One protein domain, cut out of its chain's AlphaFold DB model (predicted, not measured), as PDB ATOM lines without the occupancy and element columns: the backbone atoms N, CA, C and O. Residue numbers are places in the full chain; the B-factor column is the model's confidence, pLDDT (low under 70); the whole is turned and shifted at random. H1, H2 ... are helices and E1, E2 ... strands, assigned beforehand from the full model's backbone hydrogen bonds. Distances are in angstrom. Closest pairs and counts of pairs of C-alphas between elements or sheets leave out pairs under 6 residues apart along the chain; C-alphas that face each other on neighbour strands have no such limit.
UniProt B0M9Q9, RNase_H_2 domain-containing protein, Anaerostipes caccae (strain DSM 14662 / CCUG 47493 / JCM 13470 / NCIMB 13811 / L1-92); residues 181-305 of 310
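This is residues 181 to 305 of the 310 residues of the protein "RNase_H_2 domain-containing protein" of Anaerostipes caccae (strain DSM 14662 / CCUG 47493 / JCM 13470 / NCIMB 13811 / L1-92) (UniProt B0M9Q9). A twisted wall of five antiparallel strands has one helix, H2, packed across one face and its other face bare. From beside H2 an arm reaches away: the two-stranded ribbon E6 and E9 forms its base, and the hairpin E7 and E8 with the loop of residues 258 to 277 forms its far end. The short helix H1 makes a corner with the beginning of H2. The printed part has 125 residues, with nine named strands, E1 to E9, followed by H1 and H2; the large sheet runs E1, E2, E5, E4, E3, and the class is mixed, helices and strands. The whole is compact by its radius of gyration of the C-alphas, 15.9 A, yet elongated in outline, with spans of 50 by 30 by 23 A.

E1, residues 184 to 190, begins at C-alpha 184 (116.423, 133.139, 115.272) and is 18.3 A long from first to last C-alpha. E2, residues 194 to 200, is 19.6 A long. E3 is residues 209 to 213, 13.7 A; E4 is residues 216 to 221, 17.0 A; and E5 is residues 224 to 230, 20.1 A. Four short strands follow: E6, residues 236 to 239, 9.7 A; E7, residues 246 to 249, 10.0 A; E8, residues 254 to 257, 10.3 A; and E9, residues 278 to 281, 10.0 A. C-alpha 246, where E7 begins, is at (103.642, 108.083, 120.053). H1, residues 285 to 289, is 5.9 A long, and H2, residues 291 to 305, is 20.9 A long and ends at C-alpha 305 (105.146, 122.764, 107.256).

In the five-stranded sheet E1 and E3 are the edge strands, and the strands' lines turn by 53 degrees from edge to edge. E1 and E2 form a hairpin, with N 189 and O 196 2.8 A apart. E2 and E5 are antiparallel, with N 197 and O 227 2.8 A apart. E5 and E4 form a hairpin, with N 226 and O 219 2.8 A apart, and so do E3 and E4, with N 211 and O 218 2.9 A apart. E3, E4 and E5 are a meander, each strand the antiparallel neighbour of the one before; with E2, the antiparallel neighbour of E5, they make a Greek key. H2 is on this sheet at a height of 8.8 A, which gives two layers, a helix on one face of a sheet. It runs across the strands, at 88 degrees to E1 on the local plane; the closest C-alphas of these two are those of Val 185 and Phe 295, 6.4 A apart. H2 lies over E1 and only just over E2 and E4, with 3 of its C-alphas on each of these two. H1 is not on the sheet; it and H2 touch only at the corner, and only just, with 3 pairs of C-alphas within 8 A, the closest being Phe 287 and Asp 293 at 6.3 A. The closest C-alphas of E6 and H2 are those of Tyr 239 and Asp 300, 6.3 A apart. E6 and E9 are antiparallel at 150 degrees, with N 238 and O 279 2.9 A apart. The closest C-alphas of E8 and E9 are those of Ile 254 and Thr 279, 6.2 A apart. E7 and E8 form a hairpin, with N 247 and O 256 2.8 A apart, and both are apart from H2. In H1 and H2 every O i to N i+4 pair is within hydrogen-bond range.

The two C-alphas farthest apart are those of Pro 206 and Asp 265, 51.2 A. The printed part has no cut. The link from E8 to E9 is long, 20 residues, and its C-alphas lie 10 to 28 A from the mean of the C-alphas. The mean pLDDT of the printed part is 92.0, and no printed residue is under 70.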
ATOM      1  N   GLY A 181     116.087 124.205 111.842       96.19
ATOM      2  CA  GLY A 181     116.036 125.276 112.839       96.19
ATOM      3  C   GLY A 181     117.119 126.341 112.671       96.19
ATOM      4  O   GLY A 181     117.485 126.980 113.649       96.19
ATOM      5  N   HIS A 182     117.680 126.517 111.470       97.19
ATOM      6  CA  HIS A 182     118.661 127.573 111.199       97.19
ATOM      7  C   HIS A 182     117.955 128.927 111.035       97.19
ATOM      8  O   HIS A 182     117.794 129.419 109.919       97.19
ATOM      9  N   PHE A 183     117.499 129.490 112.150       97.62
ATOM     10  CA  PHE A 183     116.873 130.804 112.265       97.62
ATOM     11  C   PHE A 183     116.900 131.272 113.724       97.62
ATOM     12  O   PHE A 183     117.117 130.469 114.631       97.62
ATOM     13  N   SER A 184     116.625 132.552 113.945       97.62
ATOM     14  CA  SER A 184     116.423 133.139 115.272       97.62
ATOM     15  C   SER A 184     114.977 133.596 115.426       97.62
ATOM     16  O   SER A 184     114.348 133.987 114.444       97.62
ATOM     17  N   VAL A 185     114.436 133.534 116.643       97.56
ATOM     18  CA  VAL A 185     113.126 134.114 116.967       97.56
ATOM     19  C   VAL A 185     113.345 135.558 117.408       97.56
ATOM     20  O   VAL A 185     114.053 135.784 118.383       97.56
ATOM     21  N   GLU A 186     112.747 136.511 116.696       96.69
ATOM     22  CA  GLU A 186     112.926 137.946 116.959       96.69
ATOM     23  C   GLU A 186     111.774 138.507 117.794       96.69
ATOM     24  O   GLU A 186     111.972 139.102 118.848       96.69
ATOM     25  N   GLU A 187     110.543 138.283 117.336       95.50
ATOM     26  CA  GLU A 187     109.337 138.824 117.953       95.50
ATOM     27  C   GLU A 187     108.218 137.792 117.906       95.50
ATOM     28  O   GLU A 187     108.136 136.981 116.981       95.50
ATOM     29  N   HIS A 188     107.310 137.858 118.873       95.62
ATOM     30  CA  HIS A 188     106.079 137.084 118.853       95.62
ATOM     31  C   HIS A 188     104.901 137.930 119.330       95.62
ATOM     32  O   HIS A 188     105.062 138.899 120.070       95.62
ATOM     33  N   SER A 189     103.700 137.566 118.897       94.50
ATOM     34  CA  SER A 189     102.461 138.183 119.350       94.50
ATOM     35  C   SER A 189     101.331 137.164 119.399       94.50
ATOM     36  O   SER A 189     101.252 136.235 118.590       94.50
ATOM     37  N   LEU A 190     100.447 137.346 120.376       93.31
ATOM     38  CA  LEU A 190      99.263 136.527 120.582       93.31
ATOM     39  C   LEU A 190      98.026 137.385 120.304       93.31
ATOM     40  O   LEU A 190      97.841 138.429 120.925       93.31
ATOM     41  N   SER A 191      97.191 136.955 119.364       90.62
ATOM     42  CA  SER A 191      95.850 137.507 119.149       90.62
ATOM     43  C   SER A 191      94.783 136.503 119.587       90.62
ATOM     44  O   SER A 191      95.105 135.391 119.998       90.62
ATOM     45  N   GLU A 192      93.503 136.862 119.476       88.06
ATOM     46  CA  GLU A 192      92.386 135.983 119.857       88.06
ATOM     47  C   GLU A 192      92.399 134.626 119.123       88.06
ATOM     48  O   GLU A 192      91.959 133.610 119.662       88.06
ATOM     49  N   HIS A 193      92.914 134.591 117.889       93.25
ATOM     50  CA  HIS A 193      92.841 133.412 117.016       93.25
ATOM     51  C   HIS A 193      94.183 132.970 116.432       93.25
ATOM     52  O   HIS A 193      94.255 131.898 115.828       93.25
ATOM     53  N   THR A 194      95.252 133.753 116.594       95.62
ATOM     54  CA  THR A 194      96.538 133.462 115.956       95.62
ATOM     55  C   THR A 194      97.707 133.794 116.869       95.62
ATOM     56  O   THR A 194      97.803 134.893 117.410       95.62
ATOM     57  N   PHE A 195      98.654 132.868 116.958       96.75
ATOM     58  CA  PHE A 195      99.995 133.120 117.466       96.75
ATOM     59  C   PHE A 195     100.936 133.394 116.292       96.75
ATOM     60  O   PHE A 195     101.070 132.554 115.398       96.75
ATOM     61  N   SER A 196     101.550 134.574 116.270       97.25
ATOM     62  CA  SER A 196     102.440 135.012 115.192       97.25
ATOM     63  C   SER A 196     103.861 135.154 115.707       97.25
ATOM     64  O   SER A 196     104.070 135.703 116.782       97.25
ATOM     65  N   VAL A 197     104.835 134.686 114.932       98.06
ATOM     66  CA  VAL A 197     106.258 134.760 115.271       98.06
ATOM     67  C   VAL A 197     107.042 135.258 114.066       98.06
ATOM     68  O   VAL A 197     106.909 134.709 112.970       98.06
ATOM     69  N   ARG A 198     107.871 136.281 114.275       98.31
ATOM     70  CA  ARG A 198     108.840 136.772 113.298       98.31
ATOM     71  C   ARG A 198     110.179 136.082 113.527       98.31
ATOM     72  O   ARG A 198     110.691 136.053 114.647       98.31
ATOM     73  N   LEU A 199     110.734 135.532 112.459       98.25
ATOM     74  CA  LEU A 199     111.993 134.804 112.442       98.25
ATOM     75  C   LEU A 199     113.015 135.549 111.581       98.25
ATOM     76  O   LEU A 199     112.684 136.010 110.488       98.25
ATOM     77  N   SER A 200     114.260 135.590 112.045       98.00
ATOM     78  CA  SER A 200     115.417 136.057 111.279       98.00
ATOM     79  C   SER A 200     116.182 134.865 110.708       98.00
ATOM     80  O   SER A 200     116.433 133.880 111.406       98.00
ATOM     81  N   LEU A 201     116.532 134.929 109.426       97.12
ATOM     82  CA  LEU A 201     117.195 133.859 108.690       97.12
ATOM     83  C   LEU A 201     118.660 134.230 108.411       97.12
ATOM     84  O   LEU A 201     118.941 135.335 107.946       97.12
ATOM     85  N   PRO A 202     119.616 133.296 108.568       95.25
ATOM     86  CA  PRO A 202     121.018 133.534 108.221       95.25
ATOM     87  C   PRO A 202     121.273 133.507 106.699       95.25
ATOM     88  O   PRO A 202     122.416 133.573 106.247       95.25
ATOM     89  N   PHE A 203     120.220 133.369 105.894       92.88
ATOM     90  CA  PHE A 203     120.251 133.299 104.439       92.88
ATOM     91  C   PHE A 203     119.079 134.080 103.846       92.88
ATOM     92  O   PHE A 203     118.043 134.251 104.479       92.88
ATOM     93  N   ASN A 204     119.236 134.512 102.596       92.31
ATOM     94  CA  ASN A 204     118.171 135.169 101.847       92.31
ATOM     95  C   ASN A 204     117.437 134.163 100.961       92.31
ATOM     96  O   ASN A 204     118.083 133.389 100.251       92.31
ATOM     97  N   THR A 205     116.106 134.231 100.930       92.25
ATOM     98  CA  THR A 205     115.330 133.578  99.873       92.25
ATOM     99  C   THR A 205     115.410 134.400  98.580       92.25
ATOM    100  O   THR A 205     115.245 135.623  98.621       92.25
ATOM    101  N   PRO A 206     115.658 133.779  97.412       89.75
ATOM    102  CA  PRO A 206     115.746 134.508  96.147       89.75
ATOM    103  C   PRO A 206     114.392 135.004  95.632       89.75
ATOM    104  O   PRO A 206     114.351 135.911  94.804       89.75
ATOM    105  N   VAL A 207     113.302 134.392  96.097       93.94
ATOM    106  CA  VAL A 207     111.916 134.758  95.787       93.94
ATOM    107  C   VAL A 207     111.053 134.587  97.037       93.94
ATOM    108  O   VAL A 207     111.382 133.742  97.875       93.94
ATOM    109  N   PRO A 208     109.955 135.345  97.198       95.75
ATOM    110  CA  PRO A 208     109.026 135.119  98.297       95.75
ATOM    111  C   PRO A 208     108.421 133.711  98.250       95.75
ATOM    112  O   PRO A 208     108.043 133.223  97.183       95.75
ATOM    113  N   LEU A 209     108.311 133.059  99.407       95.50
ATOM    114  CA  LEU A 209     107.761 131.706  99.544       95.50
ATOM    115  C   LEU A 209     106.633 131.697 100.575       95.50
ATOM    116  O   LEU A 209     106.697 132.409 101.575       95.50
ATOM    117  N   SER A 210     105.606 130.879 100.343       95.94
ATOM    118  CA  SER A 210     104.457 130.749 101.242       95.94
ATOM    119  C   SER A 210     104.043 129.289 101.362       95.94
ATOM    120  O   SER A 210     103.757 128.627 100.363       95.94
ATOM    121  N   PHE A 211     104.010 128.791 102.594       96.19
ATOM    122  CA  PHE A 211     103.620 127.425 102.928       96.19
ATOM    123  C   PHE A 211     102.403 127.456 103.835       96.19
ATOM    124  O   PHE A 211     102.366 128.222 104.795       96.19
ATOM    125  N   LYS A 212     101.417 126.600 103.557       95.44
ATOM    126  CA  LYS A 212     100.216 126.462 104.381       95.44
ATOM    127  C   LYS A 212      99.899 124.993 104.611       95.44
ATOM    128  O   LYS A 212      99.763 124.240 103.651       95.44
ATOM    129  N   LYS A 213      99.731 124.600 105.875       93.50
ATOM    130  CA  LYS A 213      99.366 123.229 106.259       93.50
ATOM    131  C   LYS A 213      98.645 123.216 107.599       93.50
ATOM    132  O   LYS A 213      99.111 123.824 108.555       93.50
ATOM    133  N   SER A 214      97.503 122.532 107.674       90.94
ATOM    134  CA  SER A 214      96.678 122.426 108.895       90.94
ATOM    135  C   SER A 214      96.389 123.771 109.583       90.94
ATOM    136  O   SER A 214      96.395 123.863 110.804       90.94
ATOM    137  N   GLY A 215      96.180 124.829 108.794       93.12
ATOM    138  CA  GLY A 215      95.940 126.190 109.291       93.12
ATOM    139  C   GLY A 215      97.202 126.988 109.640       93.12
ATOM    140  O   GLY A 215      97.130 128.211 109.662       93.12
ATOM    141  N   HIS A 216      98.354 126.338 109.825       96.50
ATOM    142  CA  HIS A 216      99.634 127.027 109.990       96.50
ATOM    143  C   HIS A 216     100.081 127.636 108.661       96.50
ATOM    144  O   HIS A 216      99.860 127.040 107.599       96.50
ATOM    145  N   ARG A 217     100.727 128.799 108.726       97.88
ATOM    146  CA  ARG A 217     101.275 129.511 107.569       97.88
ATOM    147  C   ARG A 217     102.706 129.945 107.856       97.88
ATOM    148  O   ARG A 217     102.969 130.470 108.928       97.88
ATOM    149  N   LEU A 218     103.606 129.746 106.901       98.19
ATOM    150  CA  LEU A 218     104.961 130.291 106.928       98.19
ATOM    151  C   LEU A 218     105.182 131.104 105.660       98.19
ATOM    152  O   LEU A 218     105.107 130.558 104.561       98.19
ATOM    153  N   GLU A 219     105.450 132.392 105.823       98.12
ATOM    154  CA  GLU A 219     105.782 133.305 104.733       98.12
ATOM    155  C   GLU A 219     107.233 133.728 104.855       98.12
ATOM    156  O   GLU A 219     107.662 134.096 105.940       98.12
ATOM    157  N   ILE A 220     107.987 133.677 103.764       97.25
ATOM    158  CA  ILE A 220     109.419 133.974 103.758       97.25
ATOM    159  C   ILE A 220     109.688 135.031 102.700       97.25
ATOM    160  O   ILE A 220     109.271 134.871 101.552       97.25
ATOM    161  N   SER A 221     110.404 136.089 103.073       96.56
ATOM    162  CA  SER A 221     110.813 137.160 102.166       96.56
ATOM    163  C   SER A 221     112.170 137.717 102.589       96.56
ATOM    164  O   SER A 221     112.354 138.112 103.737       96.56
ATOM    165  N   GLY A 222     113.135 137.744 101.666       95.06
ATOM    166  CA  GLY A 222     114.510 138.132 101.984       95.06
ATOM    167  C   GLY A 222     115.107 137.253 103.085       95.06
ATOM    168  O   GLY A 222     115.125 136.028 102.948       95.06
ATOM    169  N   ALA A 223     115.580 137.881 104.159       96.81
ATOM    170  CA  ALA A 223     116.151 137.226 105.336       96.81
ATOM    171  C   ALA A 223     115.154 137.095 106.504       96.81
ATOM    172  O   ALA A 223     115.564 136.821 107.626       96.81
ATOM    173  N   GLU A 224     113.857 137.293 106.269       97.50
ATOM    174  CA  GLU A 224     112.831 137.214 107.310       97.50
ATOM    175  C   GLU A 224     111.788 136.146 106.981       97.50
ATOM    176  O   GLU A 224     111.476 135.877 105.814       97.50
ATOM    177  N   ALA A 225     111.211 135.555 108.027       98.00
ATOM    178  CA  ALA A 225     110.040 134.706 107.903       98.00
ATOM    179  C   ALA A 225     108.981 135.017 108.965       98.00
ATOM    180  O   ALA A 225     109.293 135.257 110.124       98.00
ATOM    181  N   ASN A 226     107.712 134.965 108.572       98.31
ATOM    182  CA  ASN A 226     106.563 135.119 109.454       98.31
ATOM    183  C   ASN A 226     105.850 133.775 109.588       98.31
ATOM    184  O   ASN A 226     105.301 133.249 108.617       98.31
ATOM    185  N   LEU A 227     105.859 133.224 110.799       98.50
ATOM    186  CA  LEU A 227     105.146 132.007 111.158       98.50
ATOM    187  C   LEU A 227     103.833 132.369 111.852       98.50
ATOM    188  O   LEU A 227     103.829 133.061 112.863       98.50
ATOM    189  N   GLN A 228     102.719 131.857 111.343       98.19
ATOM    190  CA  GLN A 228     101.392 132.016 111.931       98.19
ATOM    191  C   GLN A 228     100.840 130.648 112.315       98.19
ATOM    192  O   GLN A 228     100.781 129.729 111.493       98.19
ATOM    193  N   CYS A 229     100.418 130.519 113.568       97.50
ATOM    194  CA  CYS A 229      99.840 129.308 114.129       97.50
ATOM    195  C   CYS A 229      98.422 129.596 114.638       97.50
ATOM    196  O   CYS A 229      98.245 130.553 115.390       97.50
ATOM    197  N   PRO A 230      97.413 128.791 114.269       96.69
ATOM    198  CA  PRO A 230      96.053 128.990 114.751       96.69
ATOM    199  C   PRO A 230      95.937 128.661 116.246       96.69
ATOM    200  O   PRO A 230      96.426 127.622 116.695       96.69
ATOM    201  N   LEU A 231      95.233 129.517 116.983       93.94
ATOM    202  CA  LEU A 231      94.770 129.270 118.347       93.94
ATOM    203  C   LEU A 231      93.341 128.746 118.288       93.94
ATOM    204  O   LEU A 231      92.418 129.453 117.887       93.94
ATOM    205  N   ILE A 232      93.155 127.497 118.695       90.38
ATOM    206  CA  ILE A 232      91.840 126.855 118.727       90.38
ATOM    207  C   ILE A 232      91.449 126.719 120.192       90.38
ATOM    208  O   ILE A 232      92.112 125.996 120.932       90.38
ATOM    209  N   HIS A 233      90.408 127.437 120.619       89.62
ATOM    210  CA  HIS A 233      90.007 127.531 122.032       89.62
ATOM    211  C   HIS A 233      91.175 127.938 122.958       89.62
ATOM    212  O   HIS A 233      91.352 127.374 124.034       89.62
ATOM    213  N   GLY A 234      92.015 128.878 122.506       90.31
ATOM    214  CA  GLY A 234      93.194 129.345 123.249       90.31
ATOM    215  C   GLY A 234      94.382 128.376 123.262       90.31
ATOM    216  O   GLY A 234      95.366 128.642 123.945       90.31
ATOM    217  N   GLN A 235      94.322 127.267 122.516       93.38
ATOM    218  CA  GLN A 235      95.378 126.257 122.483       93.38
ATOM    219  C   GLN A 235      96.121 126.227 121.147       93.38
ATOM    220  O   GLN A 235      95.515 126.321 120.076       93.38
ATOM    221  N   LEU A 236      97.434 126.015 121.222       94.75
ATOM    222  CA  LEU A 236      98.299 125.710 120.086       94.75
ATOM    223  C   LEU A 236      98.468 124.200 119.931       94.75
ATOM    224  O   LEU A 236      98.468 123.455 120.911       94.75
ATOM    225  N   LYS A 237      98.658 123.753 118.687       93.50
ATOM    226  CA  LYS A 237      99.084 122.383 118.379       93.50
ATOM    227  C   LYS A 237     100.602 122.333 118.273       93.50
ATOM    228  O   LYS A 237     101.168 123.041 117.448       93.50
ATOM    229  N   HIS A 238     101.246 121.453 119.033       92.12
ATOM    230  CA  HIS A 238     102.675 121.153 118.921       92.12
ATOM    231  C   HIS A 238     102.861 119.786 118.265       92.12
ATOM    232  O   HIS A 238     102.486 118.765 118.839       92.12
ATOM    233  N   TYR A 239     103.387 119.768 117.039       91.31
ATOM    234  CA  TYR A 239     103.565 118.536 116.266       91.31
ATOM    235  C   TYR A 239     104.889 117.854 116.586       91.31
ATOM    236  O   TYR A 239     105.940 118.487 116.597       91.31
ATOM    237  N   HIS A 240     104.845 116.534 116.738       88.12
ATOM    238  CA  HIS A 240     106.011 115.731 117.093       88.12
ATOM    239  C   HIS A 240     106.686 115.132 115.857       88.12
ATOM    240  O   HIS A 240     106.042 114.536 114.986       88.12
ATOM    241  N   LYS A 241     108.018 115.248 115.784       84.31
ATOM    242  CA  LYS A 241     108.820 114.723 114.665       84.31
ATOM    243  C   LYS A 241     108.870 113.190 114.642       84.31
ATOM    244  O   LYS A 241     108.704 112.581 113.581       84.31
ATOM    245  N   ASN A 242     109.065 112.557 115.799       85.56
ATOM    246  CA  ASN A 242     109.230 111.108 115.918       85.56
ATOM    247  C   ASN A 242     107.893 110.399 116.156       85.56
ATOM    248  O   ASN A 242     107.605 109.918 117.244       85.56
ATOM    249  N   ILE A 243     107.086 110.273 115.103       85.50
ATOM    250  CA  ILE A 243     105.743 109.658 115.152       85.50
ATOM    251  C   ILE A 243     105.746 108.256 115.801       85.50
ATOM    252  O   ILE A 243     104.783 107.853 116.446       85.50
ATOM    253  N   LYS A 244     106.846 107.503 115.658       86.44
ATOM    254  CA  LYS A 244     106.994 106.145 116.212       86.44
ATOM    255  C   LYS A 244     106.949 106.102 117.743       86.44
ATOM    256  O   LYS A 244     106.535 105.076 118.291       86.44
ATOM    257  N   ASP A 245     107.320 107.204 118.390       88.81
ATOM    258  CA  ASP A 245     107.406 107.343 119.846       88.81
ATOM    259  C   ASP A 245     106.031 107.612 120.478       88.81
ATOM    260  O   ASP A 245     105.896 107.639 121.702       88.81
ATOM    261  N   TYR A 246     104.989 107.720 119.647       89.25
ATOM    262  CA  TYR A 246     103.642 108.083 120.053       89.25
ATOM    263  C   TYR A 246     102.578 107.073 119.606       89.25
ATOM    264  O   TYR A 246     102.768 106.227 118.720       89.25
ATOM    265  N   ARG A 247     101.422 107.156 120.258       89.19
ATOM    266  CA  ARG A 247     100.180 106.437 119.972       89.19
ATOM    267  C   ARG A 247      99.027 107.430 119.949       89.19
ATOM    268  O   ARG A 247      99.034 108.354 120.751       89.19
ATOM    269  N   TYR A 248      98.086 107.261 119.027       90.50
ATOM    270  CA  TYR A 248      96.962 108.179 118.843       90.50
ATOM    271  C   TYR A 248      95.693 107.615 119.473       90.50
ATOM    272  O   TYR A 248      95.377 106.442 119.261       90.50
ATOM    273  N   LEU A 249      94.979 108.461 120.209       86.75
ATOM    274  CA  LEU A 249      93.676 108.180 120.796       86.75
ATOM    275  C   LEU A 249      92.615 109.004 120.041       86.75
ATOM    276  O   LEU A 249      92.579 110.225 120.205       86.75
ATOM    277  N   PRO A 250      91.790 108.387 119.170       85.94
ATOM    278  CA  PRO A 250      90.887 109.125 118.279       85.94
ATOM    279  C   PRO A 250      89.720 109.825 118.971       85.94
ATOM    280  O   PRO A 250      89.238 110.829 118.456       85.94
ATOM    281  N   LEU A 251      89.240 109.290 120.097       85.31
ATOM    282  CA  LEU A 251      88.087 109.854 120.806       85.31
ATOM    283  C   LEU A 251      88.465 111.160 121.514       85.31
ATOM    284  O   LEU A 251      87.707 112.125 121.497       85.31
ATOM    285  N   GLU A 252      89.660 111.193 122.091       82.62
ATOM    286  CA  GLU A 252      90.233 112.333 122.798       82.62
ATOM    287  C   GLU A 252      91.005 113.275 121.857       82.62
ATOM    288  O   GLU A 252      91.318 114.407 122.224       82.62
ATOM    289  N   ASP A 253      91.313 112.811 120.643       84.19
ATOM    290  CA  ASP A 253      92.136 113.488 119.639       84.19
ATOM    291  C   ASP A 253      93.477 113.984 120.212       84.19
ATOM    292  O   ASP A 253      93.849 115.156 120.084       84.19
ATOM    293  N   ILE A 254      94.192 113.074 120.881       82.19
ATOM    294  CA  ILE A 254      95.520 113.313 121.462       82.19
ATOM    295  C   ILE A 254      96.499 112.207 121.083       82.19
ATOM    296  O   ILE A 254      96.111 111.077 120.771       82.19
ATOM    297  N   VAL A 255      97.793 112.517 121.182       88.81
ATOM    298  CA  VAL A 255      98.828 111.487 121.253       88.81
ATOM    299  C   VAL A 255      99.362 111.292 122.660       88.81
ATOM    300  O   VAL A 255      99.507 112.241 123.427       88.81
ATOM    301  N   ILE A 256      99.719 110.047 122.958       86.38
ATOM    302  CA  ILE A 256     100.404 109.642 124.183       86.38
ATOM    303  C   ILE A 256     101.731 108.952 123.835       86.38
ATOM    304  O   ILE A 256     101.816 108.293 122.793       86.38
ATOM    305  N   PRO A 257     102.774 109.062 124.676       88.19
ATOM    306  CA  PRO A 257     104.007 108.297 124.502       88.19
ATOM    307  C   PRO A 257     103.747 106.784 124.464       88.19
ATOM    308  O   PRO A 257     102.857 106.286 125.156       88.19
ATOM    309  N   VAL A 258     104.557 106.017 123.720       87.81
ATOM    310  CA  VAL A 258     104.427 104.541 123.677       87.81
ATOM    311  C   VAL A 258     104.477 103.916 125.072       87.81
ATOM    312  O   VAL A 258     103.753 102.957 125.330       87.81
ATOM    313  N   SER A 259     105.286 104.469 125.982       88.19
ATOM    314  CA  SER A 259     105.375 104.008 127.373       88.19
ATOM    315  C   SER A 259     104.048 104.126 128.129       88.19
ATOM    316  O   SER A 259     103.767 103.301 128.993       88.19
ATOM    317  N   MET A 260     103.208 105.105 127.781       86.00
ATOM    318  CA  MET A 260     101.899 105.316 128.400       86.00
ATOM    319  C   MET A 260     100.792 104.468 127.769       86.00
ATOM    320  O   MET A 260      99.783 104.195 128.412       86.00
ATOM    321  N   ALA A 261     100.987 103.980 126.540       83.50
ATOM    322  CA  ALA A 261      99.993 103.164 125.841       83.50
ATOM    323  C   ALA A 261      99.709 101.814 126.525       83.50
ATOM    324  O   ALA A 261      98.706 101.175 126.222       83.50
ATOM    325  N   ALA A 262     100.568 101.375 127.450       85.81
ATOM    326  CA  ALA A 262     100.322 100.196 128.276       85.81
ATOM    327  C   ALA A 262      99.161 100.382 129.275       85.81
ATOM    328  O   ALA A 262      98.605  99.385 129.728       85.81
ATOM    329  N   PHE A 263      98.798 101.628 129.598       86.38
ATOM    330  CA  PHE A 263      97.774 101.972 130.591       86.38
ATOM    331  C   PHE A 263      96.423 102.362 129.974       86.38
ATOM    332  O   PHE A 263      95.525 102.788 130.693       86.38
ATOM    333  N   VAL A 264      96.273 102.233 128.653       85.31
ATOM    334  CA  VAL A 264      95.051 102.587 127.918       85.31
ATOM    335  C   VAL A 264      94.512 101.352 127.205       85.31
ATOM    336  O   VAL A 264      95.273 100.444 126.856       85.31
ATOM    337  N   ASP A 265      93.196 101.304 126.992       84.06
ATOM    338  CA  ASP A 265      92.572 100.221 126.241       84.06
ATOM    339  C   ASP A 265      93.172 100.116 124.829       84.06
ATOM    340  O   ASP A 265      93.135 101.053 124.030       84.06
ATOM    341  N   ARG A 266      93.718  98.939 124.506       78.88
ATOM    342  CA  ARG A 266      94.395  98.685 123.232       78.88
ATOM    343  C   ARG A 266      93.448  98.792 122.041       78.88
ATOM    344  O   ARG A 266      93.928  99.139 120.963       78.88
ATOM    345  N   SER A 267      92.146  98.534 122.206       82.44
ATOM    346  CA  SER A 267      91.169  98.735 121.123       82.44
ATOM    347  C   SER A 267      90.959 100.202 120.753       82.44
ATOM    348  O   SER A 267      90.531 100.481 119.636       82.44
ATOM    349  N   ALA A 268      91.296 101.136 121.646       81.62
ATOM    350  CA  ALA A 268      91.167 102.574 121.422       81.62
ATOM    351  C   ALA A 268      92.449 103.225 120.861       81.62
ATOM    352  O   ALA A 268      92.456 104.414 120.548       81.62
ATOM    353  N   VAL A 269      93.541 102.462 120.718       85.38
ATOM    354  CA  VAL A 269      94.858 102.985 120.336       85.38
ATOM    355  C   VAL A 269      95.158 102.739 118.859       85.38
ATOM    356  O   VAL A 269      95.301 101.599 118.415       85.38
ATOM    357  N   LEU A 270      95.380 103.815 118.105       87.31
ATOM    358  CA  LEU A 270      95.829 103.761 116.715       87.31
ATOM    359  C   LEU A 270      97.292 104.193 116.563       87.31
ATOM    360  O   LEU A 270      97.894 104.844 117.425       87.31
ATOM    361  N   LYS A 271      97.891 103.835 115.422       87.31
ATOM    362  CA  LYS A 271      99.175 104.413 115.010       87.31
ATOM    363  C   LYS A 271      98.934 105.852 114.536       87.31
ATOM    364  O   LYS A 271      98.088 106.034 113.661       87.31
ATOM    365  N   PRO A 272      99.659 106.849 115.070       85.94
ATOM    366  CA  PRO A 272      99.527 108.216 114.599       85.94
ATOM    367  C   PRO A 272     100.019 108.333 113.157       85.94
ATOM    368  O   PRO A 272     100.970 107.665 112.736       85.94
ATOM    369  N   VAL A 273      99.366 109.219 112.421       87.31
ATOM    370  CA  VAL A 273      99.828 109.766 111.152       87.31
ATOM    371  C   VAL A 273     100.439 111.144 111.412       87.31
ATOM    372  O   VAL A 273     100.231 111.734 112.475       87.31
ATOM    373  N   PRO A 274     101.237 111.682 110.482       84.19
ATOM    374  CA  PRO A 274     101.862 112.981 110.670       84.19
ATOM    375  C   PRO A 274     100.861 114.085 111.095       84.19
ATOM    376  O   PRO A 274     101.198 114.915 111.942       84.19
ATOM    377  N   GLU A 275      99.644 114.074 110.561       86.44
ATOM    378  CA  GLU A 275      98.606 115.099 110.728       86.44
ATOM    379  C   GLU A 275      97.955 115.099 112.118       86.44
ATOM    380  O   GLU A 275      97.485 116.145 112.562       86.44
ATOM    381  N   ASN A 276      97.940 113.955 112.812       86.88
ATOM    382  CA  ASN A 276      97.345 113.814 114.146       86.88
ATOM    383  C   ASN A 276      98.385 113.593 115.257       86.88
ATOM    384  O   ASN A 276      98.025 113.428 116.418       86.88
ATOM    385  N   CYS A 277      99.679 113.624 114.922       89.69
ATOM    386  CA  CYS A 277     100.763 113.459 115.883       89.69
ATOM    387  C   CYS A 277     101.123 114.779 116.583       89.69
ATOM    388  O   CYS A 277     102.231 115.294 116.408       89.69
ATOM    389  N   TYR A 278     100.188 115.335 117.358       90.69
ATOM    390  CA  TYR A 278     100.374 116.589 118.094       90.69
ATOM    391  C   TYR A 278      99.830 116.542 119.523       90.69
ATOM    392  O   TYR A 278      98.885 115.818 119.830       90.69
ATOM    393  N   THR A 279     100.394 117.382 120.383       89.38
ATOM    394  CA  THR A 279      99.821 117.746 121.687       89.38
ATOM    395  C   THR A 279      99.211 119.144 121.620       89.38
ATOM    396  O   THR A 279      99.511 119.920 120.709       89.38
ATOM    397  N   ARG A 280      98.320 119.465 122.564       91.19
ATOM    398  CA  ARG A 280      97.748 120.808 122.722       91.19
ATOM    399  C   ARG A 280      98.257 121.442 124.007       91.19
ATOM    400  O   ARG A 280      98.373 120.748 125.013       91.19
ATOM    401  N   PHE A 281      98.514 122.742 123.976       92.44
ATOM    402  CA  PHE A 281      98.858 123.515 125.166       92.44
ATOM    403  C   PHE A 281      98.365 124.958 125.030       92.44
ATOM    404  O   PHE A 281      98.211 125.458 123.915       92.44
ATOM    405  N   CYS A 282      98.101 125.618 126.156       91.94
ATOM    406  CA  CYS A 282      97.836 127.056 126.183       91.94
ATOM    407  C   CYS A 282      99.187 127.788 126.250       91.94
ATOM    408  O   CYS A 282      99.956 127.482 127.162       91.94
ATOM    409  N   PRO A 283      99.504 128.712 125.325       90.94
ATOM    410  CA  PRO A 283     100.729 129.504 125.404       90.94
ATOM    411  C   PRO A 283     100.591 130.541 126.525       90.94
ATOM    412  O   PRO A 283     100.027 131.615 126.325       90.94
ATOM    413  N   ASP A 284     101.044 130.184 127.722       89.12
ATOM    414  CA  ASP A 284     101.044 131.056 128.894       89.12
ATOM    415  C   ASP A 284     102.266 131.994 128.908       89.12
ATOM    416  O   ASP A 284     103.138 131.943 128.034       89.12
ATOM    417  N   GLU A 285     102.339 132.877 129.908       87.56
ATOM    418  CA  GLU A 285     103.484 133.782 130.073       87.56
ATOM    419  C   GLU A 285     104.803 133.017 130.249       87.56
ATOM    420  O   GLU A 285     105.842 133.479 129.772       87.56
ATOM    421  N   THR A 286     104.764 131.833 130.870       90.00
ATOM    422  CA  THR A 286     105.928 130.959 131.064       90.00
ATOM    423  C   THR A 286     106.512 130.511 129.726       90.00
ATOM    424  O   THR A 286     107.713 130.659 129.499       90.00
ATOM    425  N   PHE A 287     105.665 130.012 128.823       91.75
ATOM    426  CA  PHE A 287     106.058 129.603 127.478       91.75
ATOM    427  C   PHE A 287     106.579 130.787 126.657       91.75
ATOM    428  O   PHE A 287     107.665 130.710 126.083       91.75
ATOM    429  N   CYS A 288     105.836 131.897 126.627       88.81
ATOM    430  CA  CYS A 288     106.201 133.082 125.843       88.81
ATOM    431  C   CYS A 288     107.512 133.730 126.322       88.81
ATOM    432  O   CYS A 288     108.255 134.293 125.518       88.81
ATOM    433  N   SER A 289     107.819 133.618 127.618       89.56
ATOM    434  CA  SER A 289     109.038 134.172 128.218       89.56
ATOM    435  C   SER A 289     110.239 133.224 128.170       89.56
ATOM    436  O   SER A 289     111.338 133.652 128.515       89.56
ATOM    437  N   ASN A 290     110.064 131.959 127.762       94.38
ATOM    438  CA  ASN A 290     111.149 130.986 127.634       94.38
ATOM    439  C   ASN A 290     111.632 130.893 126.171       94.38
ATOM    440  O   ASN A 290     110.984 130.240 125.345       94.38
ATOM    441  N   PRO A 291     112.806 131.462 125.825       92.94
ATOM    442  CA  PRO A 291     113.301 131.448 124.449       92.94
ATOM    443  C   PRO A 291     113.563 130.037 123.911       92.94
ATOM    444  O   PRO A 291     113.438 129.809 122.708       92.94
ATOM    445  N   GLY A 292     113.922 129.089 124.785       94.69
ATOM    446  CA  GLY A 292     114.201 127.706 124.400       94.69
ATOM    447  C   GLY A 292     112.942 126.968 123.954       94.69
ATOM    448  O   GLY A 292     112.931 126.366 122.878       94.69
ATOM    449  N   ASP A 293     111.871 127.070 124.742       94.00
ATOM    450  CA  ASP A 293     110.589 126.429 124.431       94.00
ATOM    451  C   ASP A 293     109.953 127.055 123.186       94.00
ATOM    452  O   ASP A 293     109.491 126.337 122.294       94.00
ATOM    453  N   LEU A 294     110.001 128.388 123.078       95.12
ATOM    454  CA  LEU A 294     109.497 129.116 121.918       95.12
ATOM    455  C   LEU A 294     110.244 128.727 120.634       95.12
ATOM    456  O   LEU A 294     109.615 128.396 119.625       95.12
ATOM    457  N   PHE A 295     111.581 128.714 120.669       96.81
ATOM    458  CA  PHE A 295     112.395 128.289 119.530       96.81
ATOM    459  C   PHE A 295     112.091 126.843 119.127       96.81
ATOM    460  O   PHE A 295     111.900 126.560 117.941       96.81
ATOM    461  N   GLN A 296     112.016 125.930 120.099       95.75
ATOM    462  CA  GLN A 296     111.750 124.520 119.834       95.75
ATOM    463  C   GLN A 296     110.362 124.320 119.211       95.75
ATOM    464  O   GLN A 296     110.240 123.610 118.211       95.75
ATOM    465  N   TYR A 297     109.339 125.015 119.718       96.12
ATOM    466  CA  TYR A 297     108.010 125.035 119.110       96.12
ATOM    467  C   TYR A 297     108.062 125.533 117.658       96.12
ATOM    468  O   TYR A 297     107.602 124.837 116.749       96.12
ATOM    469  N   CYS A 298     108.674 126.694 117.402       97.19
ATOM    470  CA  CYS A 298     108.801 127.243 116.049       97.19
ATOM    471  C   CYS A 298     109.516 126.272 115.103       97.19
ATOM    472  O   CYS A 298     109.049 126.050 113.986       97.19
ATOM    473  N   LYS A 299     110.611 125.653 115.552       97.19
ATOM    474  CA  LYS A 299     111.372 124.658 114.788       97.19
ATOM    475  C   LYS A 299     110.516 123.461 114.399       97.19
ATOM    476  O   LYS A 299     110.544 123.047 113.239       97.19
ATOM    477  N   ASP A 300     109.727 122.935 115.328       95.62
ATOM    478  CA  ASP A 300     108.869 121.782 115.065       95.62
ATOM    479  C   ASP A 300     107.720 122.119 114.103       95.62
ATOM    480  O   ASP A 300     107.417 121.327 113.205       95.62
ATOM    481  N   ILE A 301     107.128 123.315 114.209       96.69
ATOM    482  CA  ILE A 301     106.095 123.774 113.266       96.69
ATOM    483  C   ILE A 301     106.674 124.042 111.873       96.69
ATOM    484  O   ILE A 301     106.081 123.632 110.871       96.69
ATOM    485  N   VAL A 302     107.838 124.687 111.779       97.12
ATOM    486  CA  VAL A 302     108.531 124.899 110.500       97.12
ATOM    487  C   VAL A 302     108.858 123.551 109.853       97.12
ATOM    488  O   VAL A 302     108.540 123.333 108.685       97.12
ATOM    489  N   TYR A 303     109.388 122.592 110.616       95.44
ATOM    490  CA  TYR A 303     109.605 121.230 110.129       95.44
ATOM    491  C   TYR A 303     108.300 120.570 109.645       95.44
ATOM    492  O   TYR A 303     108.269 119.952 108.577       95.44
ATOM    493  N   TYR A 304     107.204 120.714 110.398       94.62
ATOM    494  CA  TYR A 304     105.884 120.192 110.034       94.62
ATOM    495  C   TYR A 304     105.350 120.770 108.713       94.62
ATOM    496  O   TYR A 304     104.769 120.027 107.914       94.62
ATOM    497  N   LEU A 305     105.552 122.069 108.479       95.50
ATOM    498  CA  LEU A 305     105.146 122.764 107.256       95.50
ATOM    499  C   LEU A 305     105.959 122.323 106.034       95.50
ATOM    500  O   LEU A 305     105.402 122.207 104.946       95.50
TER     501      LEU A 305